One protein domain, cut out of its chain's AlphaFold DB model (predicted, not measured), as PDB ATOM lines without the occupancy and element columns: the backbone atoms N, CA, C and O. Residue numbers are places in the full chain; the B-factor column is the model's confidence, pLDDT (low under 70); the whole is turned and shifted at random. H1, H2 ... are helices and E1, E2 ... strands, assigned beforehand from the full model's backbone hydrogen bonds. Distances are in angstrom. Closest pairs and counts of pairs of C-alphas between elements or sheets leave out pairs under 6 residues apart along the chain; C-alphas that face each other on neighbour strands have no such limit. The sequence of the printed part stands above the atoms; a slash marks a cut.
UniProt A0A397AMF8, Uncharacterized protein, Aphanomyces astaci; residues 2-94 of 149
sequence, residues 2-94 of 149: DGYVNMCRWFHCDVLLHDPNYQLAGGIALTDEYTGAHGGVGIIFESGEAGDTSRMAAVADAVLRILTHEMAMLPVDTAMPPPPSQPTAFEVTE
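AT A GLANCE: This is residues 2 to 94 of the 149 residues of an uncharacterized protein of Aphanomyces astaci (UniProt A0A397AMF8). With little regular structure, mostly long loops, a short ribbon of parallel strands E1 and E2 lies on one side, with helix H3 across from it, H1 between them and H2 set apart. Residues 48 to 54 stick out. The 93 printed residues, in order H1 E1 H2 H3 E2, are mixed in class with 36 in named elements, and compact: radius of gyration of the C-alphas 14.3 A, spans 44 by 30 by 23 A.

IN THESE COORDINATES: E1 is residues 15 to 18, 9.9 A; E2 is 88 to 91, 10.3 A, ending at C-alpha 91 (-45.197, -9.995, -27.195). H1 is 2 to 8, 10.1 A, from C-alpha 2 (-53.226, 2.300, -23.003); H2 is 31 to 37, 9.9 A; H3 is 56 to 69, 20.0 A.

HOW THE PARTS SIT: E1 and E2 are parallel at 23 degrees; N 16 and O 88 are 2.9 A apart, within hydrogen-bond range. E1, H2 H3, E2 form a strand-helix-strand unit, helices between parallel neighbour strands, with a right-handed crossover. H1 and H3 are close but not clearly touching, C-alphas of Met 7 and Ile 66 closest at 6.0 A, at a shallow tilt of 30 degrees, opposite ways. H2 is apart from H1, H3 and E2. In H1, H2 and H3 every O i to N i+4 pair is within hydrogen-bond range.

THE WHOLE: The C-alphas of Gly 26 and Ala 79, the two farthest apart, are 43.9 A apart. The printed part has no cut; the links E1 to H2, H2 to H3 and H3 to E2 are long. Residues 2 and 80 have pLDDT under 70.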
ATOM      1  N   ASP A   2     -53.118   1.115 -22.132       60.00
ATOM      2  CA  ASP A   2     -53.226   2.300 -23.003       60.00
ATOM      3  C   ASP A   2     -52.218   3.423 -22.701       60.00
ATOM      4  O   ASP A   2     -51.627   3.975 -23.622       60.00
ATOM      5  N   GLY A   3     -51.948   3.721 -21.424       70.31
ATOM      6  CA  GLY A   3     -50.987   4.769 -21.043       70.31
ATOM      7  C   GLY A   3     -49.543   4.487 -21.478       70.31
ATOM      8  O   GLY A   3     -48.855   5.393 -21.928       70.31
ATOM      9  N   TYR A   4     -49.102   3.227 -21.416       75.62
ATOM     10  CA  TYR A   4     -47.747   2.835 -21.824       75.62
ATOM     11  C   TYR A   4     -47.564   2.970 -23.341       75.62
ATOM     12  O   TYR A   4     -46.627   3.612 -23.807       75.62
ATOM     13  N   VAL A   5     -48.518   2.447 -24.116       75.38
ATOM     14  CA  VAL A   5     -48.501   2.551 -25.585       75.38
ATOM     15  C   VAL A   5     -48.571   4.022 -26.029       75.38
ATOM     16  O   VAL A   5     -47.880   4.423 -26.967       75.38
ATOM     17  N   ASN A   6     -49.332   4.856 -25.308       79.38
ATOM     18  CA  ASN A   6     -49.403   6.302 -25.540       79.38
ATOM     19  C   ASN A   6     -48.103   7.055 -25.229       79.38
ATOM     20  O   ASN A   6     -47.886   8.127 -25.792       79.38
ATOM     21  N   MET A   7     -47.229   6.519 -24.379       85.38
ATOM     22  CA  MET A   7     -45.888   7.068 -24.185       85.38
ATOM     23  C   MET A   7     -44.942   6.600 -25.292       85.38
ATOM     24  O   MET A   7     -44.246   7.417 -25.895       85.38
ATOM     25  N   CYS A   8     -44.955   5.304 -25.617       86.38
ATOM     26  CA  CYS A   8     -44.058   4.721 -26.615       86.38
ATOM     27  C   CYS A   8     -44.251   5.306 -28.023       86.38
ATOM     28  O   CYS A   8     -43.272   5.439 -28.754       86.38
ATOM     29  N   ARG A   9     -45.471   5.735 -28.389       86.44
ATOM     30  CA  ARG A   9     -45.763   6.358 -29.699       86.44
ATOM     31  C   ARG A   9     -44.968   7.633 -29.993       86.44
ATOM     32  O   ARG A   9     -45.015   8.100 -31.119       86.44
ATOM     33  N   TRP A  10     -44.322   8.252 -29.002       89.44
ATOM     34  CA  TRP A  10     -43.494   9.441 -29.220       89.44
ATOM     35  C   TRP A  10     -42.090   9.104 -29.730       89.44
ATOM     36  O   TRP A  10     -41.423   9.969 -30.299       89.44
ATOM     37  N   PHE A  11     -41.648   7.855 -29.568       89.25
ATOM     38  CA  PHE A  11     -40.388   7.382 -30.121       89.25
ATOM     39  C   PHE A  11     -40.556   6.983 -31.587       89.25
ATOM     40  O   PHE A  11     -41.497   6.284 -31.958       89.25
ATOM     41  N   HIS A  12     -39.599   7.385 -32.424       85.00
ATOM     42  CA  HIS A  12     -39.529   6.950 -33.818       85.00
ATOM     43  C   HIS A  12     -39.026   5.503 -33.875       85.00
ATOM     44  O   HIS A  12     -37.822   5.267 -33.985       85.00
ATOM     45  N   CYS A  13     -39.945   4.547 -33.757       85.75
ATOM     46  CA  CYS A  13     -39.663   3.120 -33.813       85.75
ATOM     47  C   CYS A  13     -40.716   2.390 -34.652       85.75
ATOM     48  O   CYS A  13     -41.891   2.746 -34.639       85.75
ATOM     49  N   ASP A  14     -40.279   1.359 -35.372       87.88
ATOM     50  CA  ASP A  14     -41.169   0.520 -36.183       87.88
ATOM     51  C   ASP A  14     -41.775  -0.629 -35.363       87.88
ATOM     52  O   ASP A  14     -42.802  -1.200 -35.737       87.88
ATOM     53  N   VAL A  15     -41.135  -0.972 -34.241       91.19
ATOM     54  CA  VAL A  15     -41.427  -2.153 -33.429       91.19
ATOM     55  C   VAL A  15     -41.500  -1.785 -31.952       91.19
ATOM     56  O   VAL A  15     -40.647  -1.061 -31.442       91.19
ATOM     57  N   LEU A  16     -42.502  -2.335 -31.269       92.00
ATOM     58  CA  LEU A  16     -42.645  -2.306 -29.820       92.00
ATOM     59  C   LEU A  16     -42.668  -3.745 -29.306       92.00
ATOM     60  O   LEU A  16     -43.573  -4.502 -29.643       92.00
ATOM     61  N   LEU A  17     -41.678  -4.127 -28.501       92.81
ATOM     62  CA  LEU A  17     -41.618  -5.447 -27.876       92.81
ATOM     63  C   LEU A  17     -42.099  -5.357 -26.428       92.81
ATOM     64  O   LEU A  17     -41.621  -4.523 -25.664       92.81
ATOM     65  N   HIS A  18     -43.022  -6.236 -26.058       91.62
ATOM     66  CA  HIS A  18     -43.542  -6.368 -24.705       91.62
ATOM     67  C   HIS A  18     -43.135  -7.702 -24.087       91.62
ATOM     68  O   HIS A  18     -43.338  -8.748 -24.696       91.62
ATOM     69  N   ASP A  19     -42.658  -7.668 -22.845       91.44
ATOM     70  CA  ASP A  19     -42.461  -8.859 -22.014       91.44
ATOM     71  C   ASP A  19     -43.315  -8.770 -20.734       91.44
ATOM     72  O   ASP A  19     -42.816  -8.472 -19.650       91.44
ATOM     73  N   PRO A  20     -44.643  -8.961 -20.834       88.44
ATOM     74  CA  PRO A  20     -45.547  -8.756 -19.701       88.44
ATOM     75  C   PRO A  20     -45.372  -9.802 -18.593       88.44
ATOM     76  O   PRO A  20     -45.841  -9.591 -17.475       88.44
ATOM     77  N   ASN A  21     -44.730 -10.929 -18.908       90.56
ATOM     78  CA  ASN A  21     -44.567 -12.065 -18.009       90.56
ATOM     79  C   ASN A  21     -43.108 -12.255 -17.559       90.56
ATOM     80  O   ASN A  21     -42.804 -13.277 -16.945       90.56
ATOM     81  N   TYR A  22     -42.226 -11.289 -17.843       91.50
ATOM     82  CA  TYR A  22     -40.803 -11.316 -17.486       91.50
ATOM     83  C   TYR A  22     -40.067 -12.562 -18.010       91.50
ATOM     84  O   TYR A  22     -39.183 -13.112 -17.345       91.50
ATOM     85  N   GLN A  23     -40.465 -13.063 -19.180       92.00
ATOM     86  CA  GLN A  23     -39.936 -14.280 -19.791       92.00
ATOM     87  C   GLN A  23     -38.453 -14.143 -20.149       92.00
ATOM     88  O   GLN A  23     -37.704 -15.113 -20.021       92.00
ATOM     89  N   LEU A  24     -38.005 -12.958 -20.580       89.50
ATOM     90  CA  LEU A  24     -36.636 -12.712 -21.045       89.50
ATOM     91  C   LEU A  24     -35.603 -13.030 -19.962       89.50
ATOM     92  O   LEU A  24     -34.591 -13.681 -20.239       89.50
ATOM     93  N   ALA A  25     -35.874 -12.610 -18.728       88.00
ATOM     94  CA  ALA A  25     -34.987 -12.825 -17.590       88.00
ATOM     95  C   ALA A  25     -35.502 -13.860 -16.572       88.00
ATOM     96  O   ALA A  25     -34.773 -14.216 -15.646       88.00
ATOM     97  N   GLY A  26     -36.724 -14.377 -16.741       88.69
ATOM     98  CA  GLY A  26     -37.374 -15.280 -15.786       88.69
ATOM     99  C   GLY A  26     -37.852 -14.584 -14.504       88.69
ATOM    100  O   GLY A  26     -38.019 -15.235 -13.472       88.69
ATOM    101  N   GLY A  27     -38.024 -13.264 -14.547       90.75
ATOM    102  CA  GLY A  27     -38.372 -12.401 -13.421       90.75
ATOM    103  C   GLY A  27     -37.953 -10.955 -13.681       90.75
ATOM    104  O   GLY A  27     -37.275 -10.679 -14.663       90.75
ATOM    105  N   ILE A  28     -38.339 -10.038 -12.789       90.19
ATOM    106  CA  ILE A  28     -37.984  -8.614 -12.898       90.19
ATOM    107  C   ILE A  28     -36.463  -8.469 -12.804       90.19
ATOM    108  O   ILE A  28     -35.886  -8.625 -11.723       90.19
ATOM    109  N   ALA A  29     -35.820  -8.158 -13.923       88.19
ATOM    110  CA  ALA A  29     -34.370  -7.998 -13.986       88.19
ATOM    111  C   ALA A  29     -33.930  -6.865 -14.913       88.19
ATOM    112  O   ALA A  29     -32.849  -6.304 -14.714       88.19
ATOM    113  N   LEU A  30     -34.741  -6.522 -15.912       88.75
ATOM    114  CA  LEU A  30     -34.450  -5.422 -16.816       88.75
ATOM    115  C   LEU A  30     -34.805  -4.082 -16.154       88.75
ATOM    116  O   LEU A  30     -35.673  -3.987 -15.283       88.75
ATOM    117  N   THR A  31     -34.085  -3.022 -16.527       88.75
ATOM    118  CA  THR A  31     -34.221  -1.693 -15.901       88.75
ATOM    119  C   THR A  31     -35.639  -1.136 -16.038       88.75
ATOM    120  O   THR A  31     -36.161  -0.492 -15.121       88.75
ATOM    121  N   ASP A  32     -36.278  -1.376 -17.177       88.62
ATOM    122  CA  ASP A  32     -37.655  -0.983 -17.435       88.62
ATOM    123  C   ASP A  32     -38.649  -1.744 -16.555       88.62
ATOM    124  O   ASP A  32     -39.493  -1.122 -15.904       88.62
ATOM    125  N   GLU A  33     -38.495  -3.063 -16.450       90.38
ATOM    126  CA  GLU A  33     -39.304  -3.916 -15.577       90.38
ATOM    127  C   GLU A  33     -39.172  -3.493 -14.110       90.38
ATOM    128  O   GLU A  33     -40.173  -3.357 -13.405       90.38
ATOM    129  N   TYR A  34     -37.941  -3.230 -13.654       91.38
ATOM    130  CA  TYR A  34     -37.676  -2.772 -12.291       91.38
ATOM    131  C   TYR A  34     -38.352  -1.428 -12.017       91.38
ATOM    132  O   TYR A  34     -38.960  -1.239 -10.960       91.38
ATOM    133  N   THR A  35     -38.291  -0.500 -12.974       91.06
ATOM    134  CA  THR A  35     -38.962   0.803 -12.874       91.06
ATOM    135  C   THR A  35     -40.480   0.628 -12.776       91.06
ATOM    136  O   THR A  35     -41.114   1.234 -11.909       91.06
ATOM    137  N   GLY A  36     -41.052  -0.248 -13.609       86.81
ATOM    138  CA  GLY A  36     -42.471  -0.603 -13.580       86.81
ATOM    139  C   GLY A  36     -42.908  -1.212 -12.247       86.81
ATOM    140  O   GLY A  36     -43.919  -0.803 -11.674       86.81
ATOM    141  N   ALA A  37     -42.108  -2.125 -11.694       88.06
ATOM    142  CA  ALA A  37     -42.371  -2.769 -10.407       88.06
ATOM    143  C   ALA A  37     -42.422  -1.783  -9.224       88.06
ATOM    144  O   ALA A  37     -43.048  -2.074  -8.206       88.06
ATOM    145  N   HIS A  38     -41.811  -0.603  -9.365       90.69
ATOM    146  CA  HIS A  38     -41.791   0.454  -8.350       90.69
ATOM    147  C   HIS A  38     -42.752   1.613  -8.663       90.69
ATOM    148  O   HIS A  38     -42.615   2.704  -8.111       90.69
ATOM    149  N   GLY A  39     -43.745   1.384  -9.531       86.81
ATOM    150  CA  GLY A  39     -44.794   2.358  -9.848       86.81
ATOM    151  C   GLY A  39     -44.377   3.444 -10.841       86.81
ATOM    152  O   GLY A  39     -45.119   4.406 -11.033       86.81
ATOM    153  N   GLY A  40     -43.204   3.307 -11.463       87.62
ATOM    154  CA  GLY A  40     -42.775   4.144 -12.575       87.62
ATOM    155  C   GLY A  40     -43.194   3.574 -13.931       87.62
ATOM    156  O   GLY A  40     -43.856   2.543 -14.026       87.62
ATOM    157  N   VAL A  41     -42.759   4.241 -14.998       86.31
ATOM    158  CA  VAL A  41     -42.825   3.707 -16.363       86.31
ATOM    159  C   VAL A  41     -41.403   3.546 -16.873       86.31
ATOM    160  O   VAL A  41     -40.679   4.525 -17.035       86.31
ATOM    161  N   GLY A  42     -41.002   2.298 -17.080       88.50
ATOM    162  CA  GLY A  42     -39.719   1.946 -17.664       88.50
ATOM    163  C   GLY A  42     -39.823   1.778 -19.173       88.50
ATOM    164  O   GLY A  42     -40.799   1.211 -19.650       88.50
ATOM    165  N   ILE A  43     -38.834   2.274 -19.919       89.56
ATOM    166  CA  ILE A  43     -38.747   2.103 -21.374       89.56
ATOM    167  C   ILE A  43     -37.291   1.805 -21.731       89.56
ATOM    168  O   ILE A  43     -36.404   2.595 -21.401       89.56
ATOM    169  N   ILE A  44     -37.054   0.698 -22.434       90.50
ATOM    170  CA  ILE A  44     -35.794   0.442 -23.137       90.50
ATOM    171  C   ILE A  44     -35.983   0.854 -24.597       90.50
ATOM    172  O   ILE A  44     -36.868   0.353 -25.287       90.50
ATOM    173  N   PHE A  45     -35.152   1.787 -25.064       89.69
ATOM    174  CA  PHE A  45     -35.120   2.201 -26.464       89.69
ATOM    175  C   PHE A  45     -33.843   1.689 -27.128       89.69
ATOM    176  O   PHE A  45     -32.751   2.198 -26.872       89.69
ATOM    177  N   GLU A  46     -33.994   0.698 -28.001       88.31
ATOM    178  CA  GLU A  46     -32.900   0.157 -28.806       88.31
ATOM    179  C   GLU A  46     -32.588   1.115 -29.964       88.31
ATOM    180  O   GLU A  46     -33.275   1.138 -30.986       88.31
ATOM    181  N   SER A  47     -31.557   1.950 -29.798       84.00
ATOM    182  CA  SER A  47     -31.252   3.052 -30.723       84.00
ATOM    183  C   SER A  47     -30.495   2.647 -31.992       84.00
ATOM    184  O   SER A  47     -30.193   3.514 -32.814       84.00
ATOM    185  N   GLY A  48     -30.183   1.360 -32.156       84.19
ATOM    186  CA  GLY A  48     -29.405   0.825 -33.272       84.19
ATOM    187  C   GLY A  48     -28.048   0.285 -32.829       84.19
ATOM    188  O   GLY A  48     -27.937  -0.400 -31.815       84.19
ATOM    189  N   GLU A  49     -27.005   0.547 -33.615       81.75
ATOM    190  CA  GLU A  49     -25.674  -0.005 -33.358       81.75
ATOM    191  C   GLU A  49     -24.985   0.656 -32.157       81.75
ATOM    192  O   GLU A  49     -25.026   1.871 -31.963       81.75
ATOM    193  N   ALA A  50     -24.285  -0.152 -31.358       80.31
ATOM    194  CA  ALA A  50     -23.505   0.352 -30.233       80.31
ATOM    195  C   ALA A  50     -22.445   1.364 -30.705       80.31
ATOM    196  O   ALA A  50     -21.554   1.017 -31.481       80.31
ATOM    197  N   GLY A  51     -22.524   2.591 -30.187       80.25
ATOM    198  CA  GLY A  51     -21.649   3.705 -30.559       80.25
ATOM    199  C   GLY A  51     -22.249   4.664 -31.591       80.25
ATOM    200  O   GLY A  51     -21.709   5.757 -31.760       80.25
ATOM    201  N   ASP A  52     -23.372   4.319 -32.229       84.31
ATOM    202  CA  ASP A  52     -24.110   5.250 -33.082       84.31
ATOM    203  C   ASP A  52     -24.990   6.184 -32.237       84.31
ATOM    204  O   ASP A  52     -25.978   5.783 -31.621       84.31
ATOM    205  N   THR A  53     -24.632   7.467 -32.219       87.88
ATOM    206  CA  THR A  53     -25.380   8.517 -31.515       87.88
ATOM    207  C   THR A  53     -26.260   9.354 -32.443       87.88
ATOM    208  O   THR A  53     -26.831  10.353 -32.001       87.88
ATOM    209  N   SER A  54     -26.393   8.989 -33.721       89.00
ATOM    210  CA  SER A  54     -27.157   9.746 -34.726       89.00
ATOM    211  C   SER A  54     -28.628   9.953 -34.345       89.00
ATOM    212  O   SER A  54     -29.249  10.940 -34.742       89.00
ATOM    213  N   ARG A  55     -29.183   9.058 -33.519       87.06
ATOM    214  CA  ARG A  55     -30.576   9.093 -33.047       87.06
ATOM    215  C   ARG A  55     -30.794   9.884 -31.756       87.06
ATOM    216  O   ARG A  55     -31.944  10.099 -31.384       87.06
ATOM    217  N   MET A  56     -29.742  10.368 -31.093       87.81
ATOM    218  CA  MET A  56     -29.855  10.995 -29.764       87.81
ATOM    219  C   MET A  56     -30.787  12.211 -29.738       87.81
ATOM    220  O   MET A  56     -31.569  12.360 -28.804       87.81
ATOM    221  N   ALA A  57     -30.764  13.052 -30.776       89.25
ATOM    222  CA  ALA A  57     -31.659  14.207 -30.857       89.25
ATOM    223  C   ALA A  57     -33.140  13.793 -30.926       89.25
ATOM    224  O   ALA A  57     -33.978  14.400 -30.265       89.25
ATOM    225  N   ALA A  58     -33.456  12.732 -31.676       87.25
ATOM    226  CA  ALA A  58     -34.818  12.211 -31.783       87.25
ATOM    227  C   ALA A  58     -35.294  11.574 -30.467       87.25
ATOM    228  O   ALA A  58     -36.457  11.722 -30.101       87.25
ATOM    229  N   VAL A  59     -34.393  10.906 -29.737       89.50
ATOM    230  CA  VAL A  59     -34.677  10.362 -28.400       89.50
ATOM    231  C   VAL A  59     -34.950  11.488 -27.402       89.50
ATOM    232  O   VAL A  59     -35.939  11.433 -26.676       89.50
ATOM    233  N   ALA A  60     -34.115  12.530 -27.385       91.06
ATOM    234  CA  ALA A  60     -34.303  13.677 -26.500       91.06
ATOM    235  C   ALA A  60     -35.631  14.403 -26.774       91.06
ATOM    236  O   ALA A  60     -36.360  14.724 -25.837       91.06
ATOM    237  N   ASP A  61     -35.971  14.605 -28.049       90.06
ATOM    238  CA  ASP A  61     -37.253  15.182 -28.461       90.06
ATOM    239  C   ASP A  61     -38.433  14.312 -27.993       90.06
ATOM    240  O   ASP A  61     -39.345  14.821 -27.347       90.06
ATOM    241  N   ALA A  62     -38.387  12.991 -28.201       90.25
ATOM    242  CA  ALA A  62     -39.426  12.072 -27.727       90.25
ATOM    243  C   ALA A  62     -39.640  12.154 -26.203       90.25
ATOM    244  O   ALA A  62     -40.780  12.228 -25.741       90.25
ATOM    245  N   VAL A  63     -38.557  12.212 -25.421       91.19
ATOM    246  CA  VAL A  63     -38.631  12.364 -23.957       91.19
ATOM    247  C   VAL A  63     -39.302  13.682 -23.572       91.19
ATOM    248  O   VAL A  63     -40.196  13.685 -22.728       91.19
ATOM    249  N   LEU A  64     -38.931  14.797 -24.209       91.44
ATOM    250  CA  LEU A  64     -39.573  16.091 -23.958       91.44
ATOM    251  C   LEU A  64     -41.073  16.041 -24.268       91.44
ATOM    252  O   LEU A  64     -41.875  16.541 -23.482       91.44
ATOM    253  N   ARG A  65     -41.474  15.383 -25.362       89.25
ATOM    254  CA  ARG A  65     -42.890  15.228 -25.733       89.25
ATOM    255  C   ARG A  65     -43.677  14.426 -24.704       89.25
ATOM    256  O   ARG A  65     -44.780  14.830 -24.344       89.25
ATOM    257  N   ILE A  66     -43.101  13.340 -24.192       90.00
ATOM    258  CA  ILE A  66     -43.705  12.537 -23.121       90.00
ATOM    259  C   ILE A  66     -43.903  13.390 -21.863       90.00
ATOM    260  O   ILE A  66     -45.009  13.439 -21.319       90.00
ATOM    261  N   LEU A  67     -42.858  14.105 -21.434       90.00
ATOM    262  CA  LEU A  67     -42.912  14.968 -20.251       90.00
ATOM    263  C   LEU A  67     -43.972  16.070 -20.388       90.00
ATOM    264  O   LEU A  67     -44.657  16.385 -19.417       90.00
ATOM    265  N   THR A  68     -44.143  16.626 -21.587       89.44
ATOM    266  CA  THR A  68     -45.145  17.660 -21.869       89.44
ATOM    267  C   THR A  68     -46.570  17.107 -21.935       89.44
ATOM    268  O   THR A  68     -47.461  17.643 -21.279       89.44
ATOM    269  N   HIS A  69     -46.816  16.056 -22.722       85.88
ATOM    270  CA  HIS A  69     -48.180  15.667 -23.111       85.88
ATOM    271  C   HIS A  69     -48.756  14.495 -22.329       85.88
ATOM    272  O   HIS A  69     -49.962  14.460 -22.108       85.88
ATOM    273  N   GLU A  70     -47.918  13.550 -21.912       86.75
ATOM    274  CA  GLU A  70     -48.378  12.363 -21.185       86.75
ATOM    275  C   GLU A  70     -48.253  12.566 -19.670       86.75
ATOM    276  O   GLU A  70     -49.050  12.029 -18.904       86.75
ATOM    277  N   MET A  71     -47.280  13.376 -19.230       86.94
ATOM    278  CA  MET A  71     -47.015  13.621 -17.805       86.94
ATOM    279  C   MET A  71     -47.368  15.036 -17.325       86.94
ATOM    280  O   MET A  71     -47.361  15.272 -16.119       86.94
ATOM    281  N   ALA A  72     -47.662  15.975 -18.234       88.00
ATOM    282  CA  ALA A  72     -47.974  17.376 -17.918       88.00
ATOM    283  C   ALA A  72     -46.938  18.070 -17.001       88.00
ATOM    284  O   ALA A  72     -47.275  18.948 -16.205       88.00
ATOM    285  N   MET A  73     -45.665  17.678 -17.105       89.62
ATOM    286  CA  MET A  73     -44.556  18.236 -16.318       89.62
ATOM    287  C   MET A  73     -43.959  19.500 -16.945       89.62
ATOM    288  O   MET A  73     -43.231  20.234 -16.278       89.62
ATOM    289  N   LEU A  74     -44.257  19.750 -18.220       88.25
ATOM    290  CA  LEU A  74     -43.787  20.897 -18.991       88.25
ATOM    291  C   LEU A  74     -44.981  21.636 -19.626       88.25
ATOM    292  O   LEU A  74     -46.035  21.031 -19.826       88.25
ATOM    293  N   PRO A  75     -44.841  22.934 -19.956       85.44
ATOM    294  CA  PRO A  75     -45.887  23.683 -20.647       85.44
ATOM    295  C   PRO A  75     -46.251  23.053 -21.994       85.44
ATOM    296  O   PRO A  75     -45.372  22.726 -22.790       85.44
ATOM    297  N   VAL A  76     -47.552  22.930 -22.260       80.44
ATOM    298  CA  VAL A  76     -48.069  22.368 -23.512       80.44
ATOM    299  C   VAL A  76     -47.807  23.325 -24.669       80.44
ATOM    300  O   VAL A  76     -48.303  24.452 -24.671       80.44
ATOM    301  N   ASP A  77     -47.084  22.848 -25.680       77.50
ATOM    302  CA  ASP A  77     -46.982  23.512 -26.975       77.50
ATOM    303  C   ASP A  77     -48.082  22.987 -27.911       77.50
ATOM    304  O   ASP A  77     -48.102  21.820 -28.309       77.50
ATOM    305  N   THR A  78     -49.038  23.854 -28.244       70.00
ATOM    306  CA  THR A  78     -50.191  23.521 -29.093       70.00
ATOM    307  C   THR A  78     -49.859  23.461 -30.585       70.00
ATOM    308  O   THR A  78     -50.707  23.040 -31.365       70.00
ATOM    309  N   ALA A  79     -48.667  23.899 -31.003       73.12
ATOM    310  CA  ALA A  79     -48.248  23.912 -32.407       73.12
ATOM    311  C   ALA A  79     -47.515  22.629 -32.841       73.12
ATOM    312  O   ALA A  79     -47.021  22.543 -33.967       73.12
ATOM    313  N   MET A  80     -47.421  21.630 -31.962       69.56
ATOM    314  CA  MET A  80     -46.599  20.452 -32.210       69.56
ATOM    315  C   MET A  80     -47.207  19.447 -33.200       69.56
ATOM    316  O   MET A  80     -48.423  19.239 -33.220       69.56
ATOM    317  N   PRO A  81     -46.353  18.761 -33.990       73.62
ATOM    318  CA  PRO A  81     -46.789  17.684 -34.867       73.62
ATOM    319  C   PRO A  81     -47.304  16.480 -34.061       73.62
ATOM    320  O   PRO A  81     -46.878  16.277 -32.916       73.62
ATOM    321  N   PRO A  82     -48.203  15.668 -34.653       79.12
ATOM    322  CA  PRO A  82     -48.703  14.457 -34.016       79.12
ATOM    323  C   PRO A  82     -47.559  13.471 -33.726       79.12
ATOM    324  O   PRO A  82     -46.493  13.569 -34.346       79.12
ATOM    325  N   PRO A  83     -47.774  12.506 -32.815       81.12
ATOM    326  CA  PRO A  83     -46.811  11.438 -32.597       81.12
ATOM    327  C   PRO A  83     -46.491  10.701 -33.907       81.12
ATOM    328  O   PRO A  83     -47.357  10.638 -34.792       81.12
ATOM    329  N   PRO A  84     -45.280  10.131 -34.041       76.88
ATOM    330  CA  PRO A  84     -44.971   9.228 -35.140       76.88
ATOM    331  C   PRO A  84     -45.957   8.048 -35.210       76.88
ATOM    332  O   PRO A  84     -46.756   7.800 -34.301       76.88
ATOM    333  N   SER A  85     -45.942   7.347 -36.344       75.88
ATOM    334  CA  SER A  85     -46.802   6.186 -36.595       75.88
ATOM    335  C   SER A  85     -46.750   5.174 -35.451       75.88
ATOM    336  O   SER A  85     -45.706   4.984 -34.830       75.88
ATOM    337  N   GLN A  86     -47.871   4.492 -35.200       80.56
ATOM    338  CA  GLN A  86     -47.906   3.441 -34.188       80.56
ATOM    339  C   GLN A  86     -46.983   2.280 -34.594       80.56
ATOM    340  O   GLN A  86     -47.106   1.793 -35.723       80.56
ATOM    341  N   PRO A  87     -46.083   1.834 -33.701       86.94
ATOM    342  CA  PRO A  87     -45.208   0.704 -33.976       86.94
ATOM    343  C   PRO A  87     -46.004  -0.599 -34.064       86.94
ATOM    344  O   PRO A  87     -47.065  -0.749 -33.451       86.94
ATOM    345  N   THR A  88     -45.456  -1.579 -34.781       90.25
ATOM    346  CA  THR A  88     -45.965  -2.953 -34.741       90.25
ATOM    347  C   THR A  88     -45.624  -3.556 -33.381       90.25
ATOM    348  O   THR A  88     -44.452  -3.634 -33.012       90.25
ATOM    349  N   ALA A  89     -46.643  -3.962 -32.625       90.88
ATOM    350  CA  ALA A  89     -46.463  -4.535 -31.297       90.88
ATOM    351  C   ALA A  89     -46.243  -6.055 -31.364       90.88
ATOM    352  O   ALA A  89     -47.001  -6.767 -32.022       90.88
ATOM    353  N   PHE A  90     -45.236  -6.539 -30.640       93.44
ATOM    354  CA  PHE A  90     -44.939  -7.954 -30.422       93.44
ATOM    355  C   PHE A  90     -44.926  -8.255 -28.924       93.44
ATOM    356  O   PHE A  90     -44.578  -7.396 -28.115       93.44
ATOM    357  N   GLU A  91     -45.256  -9.491 -28.566       93.81
ATOM    358  CA  GLU A  91     -45.197  -9.995 -27.195       93.81
ATOM    359  C   GLU A  91     -44.233 -11.182 -27.117       93.81
ATOM    360  O   GLU A  91     -44.238 -12.050 -27.993       93.81
ATOM    361  N   VAL A  92     -43.409 -11.222 -26.071       93.31
ATOM    362  CA  VAL A  92     -42.555 -12.369 -25.763       93.31
ATOM    363  C   VAL A  92     -43.416 -13.482 -25.172       93.31
ATOM    364  O   VAL A  92     -43.947 -13.358 -24.069       93.31
ATOM    365  N   THR A  93     -43.533 -14.590 -25.900       91.50
ATOM    366  CA  THR A  93     -44.318 -15.757 -25.471       91.50
ATOM    367  C   THR A  93     -43.454 -16.870 -24.888       91.50
ATOM    368  O   THR A  93     -43.862 -17.528 -23.934       91.50
ATOM    369  N   GLU A  94     -42.264 -17.085 -25.448       89.75
ATOM    370  CA  GLU A  94     -41.353 -18.168 -25.078       89.75
ATOM    371  C   GLU A  94     -39.897 -17.694 -25.169       89.75
ATOM    372  O   GLU A  94     -39.540 -16.916 -26.057       89.75
TER     373      GLU A  94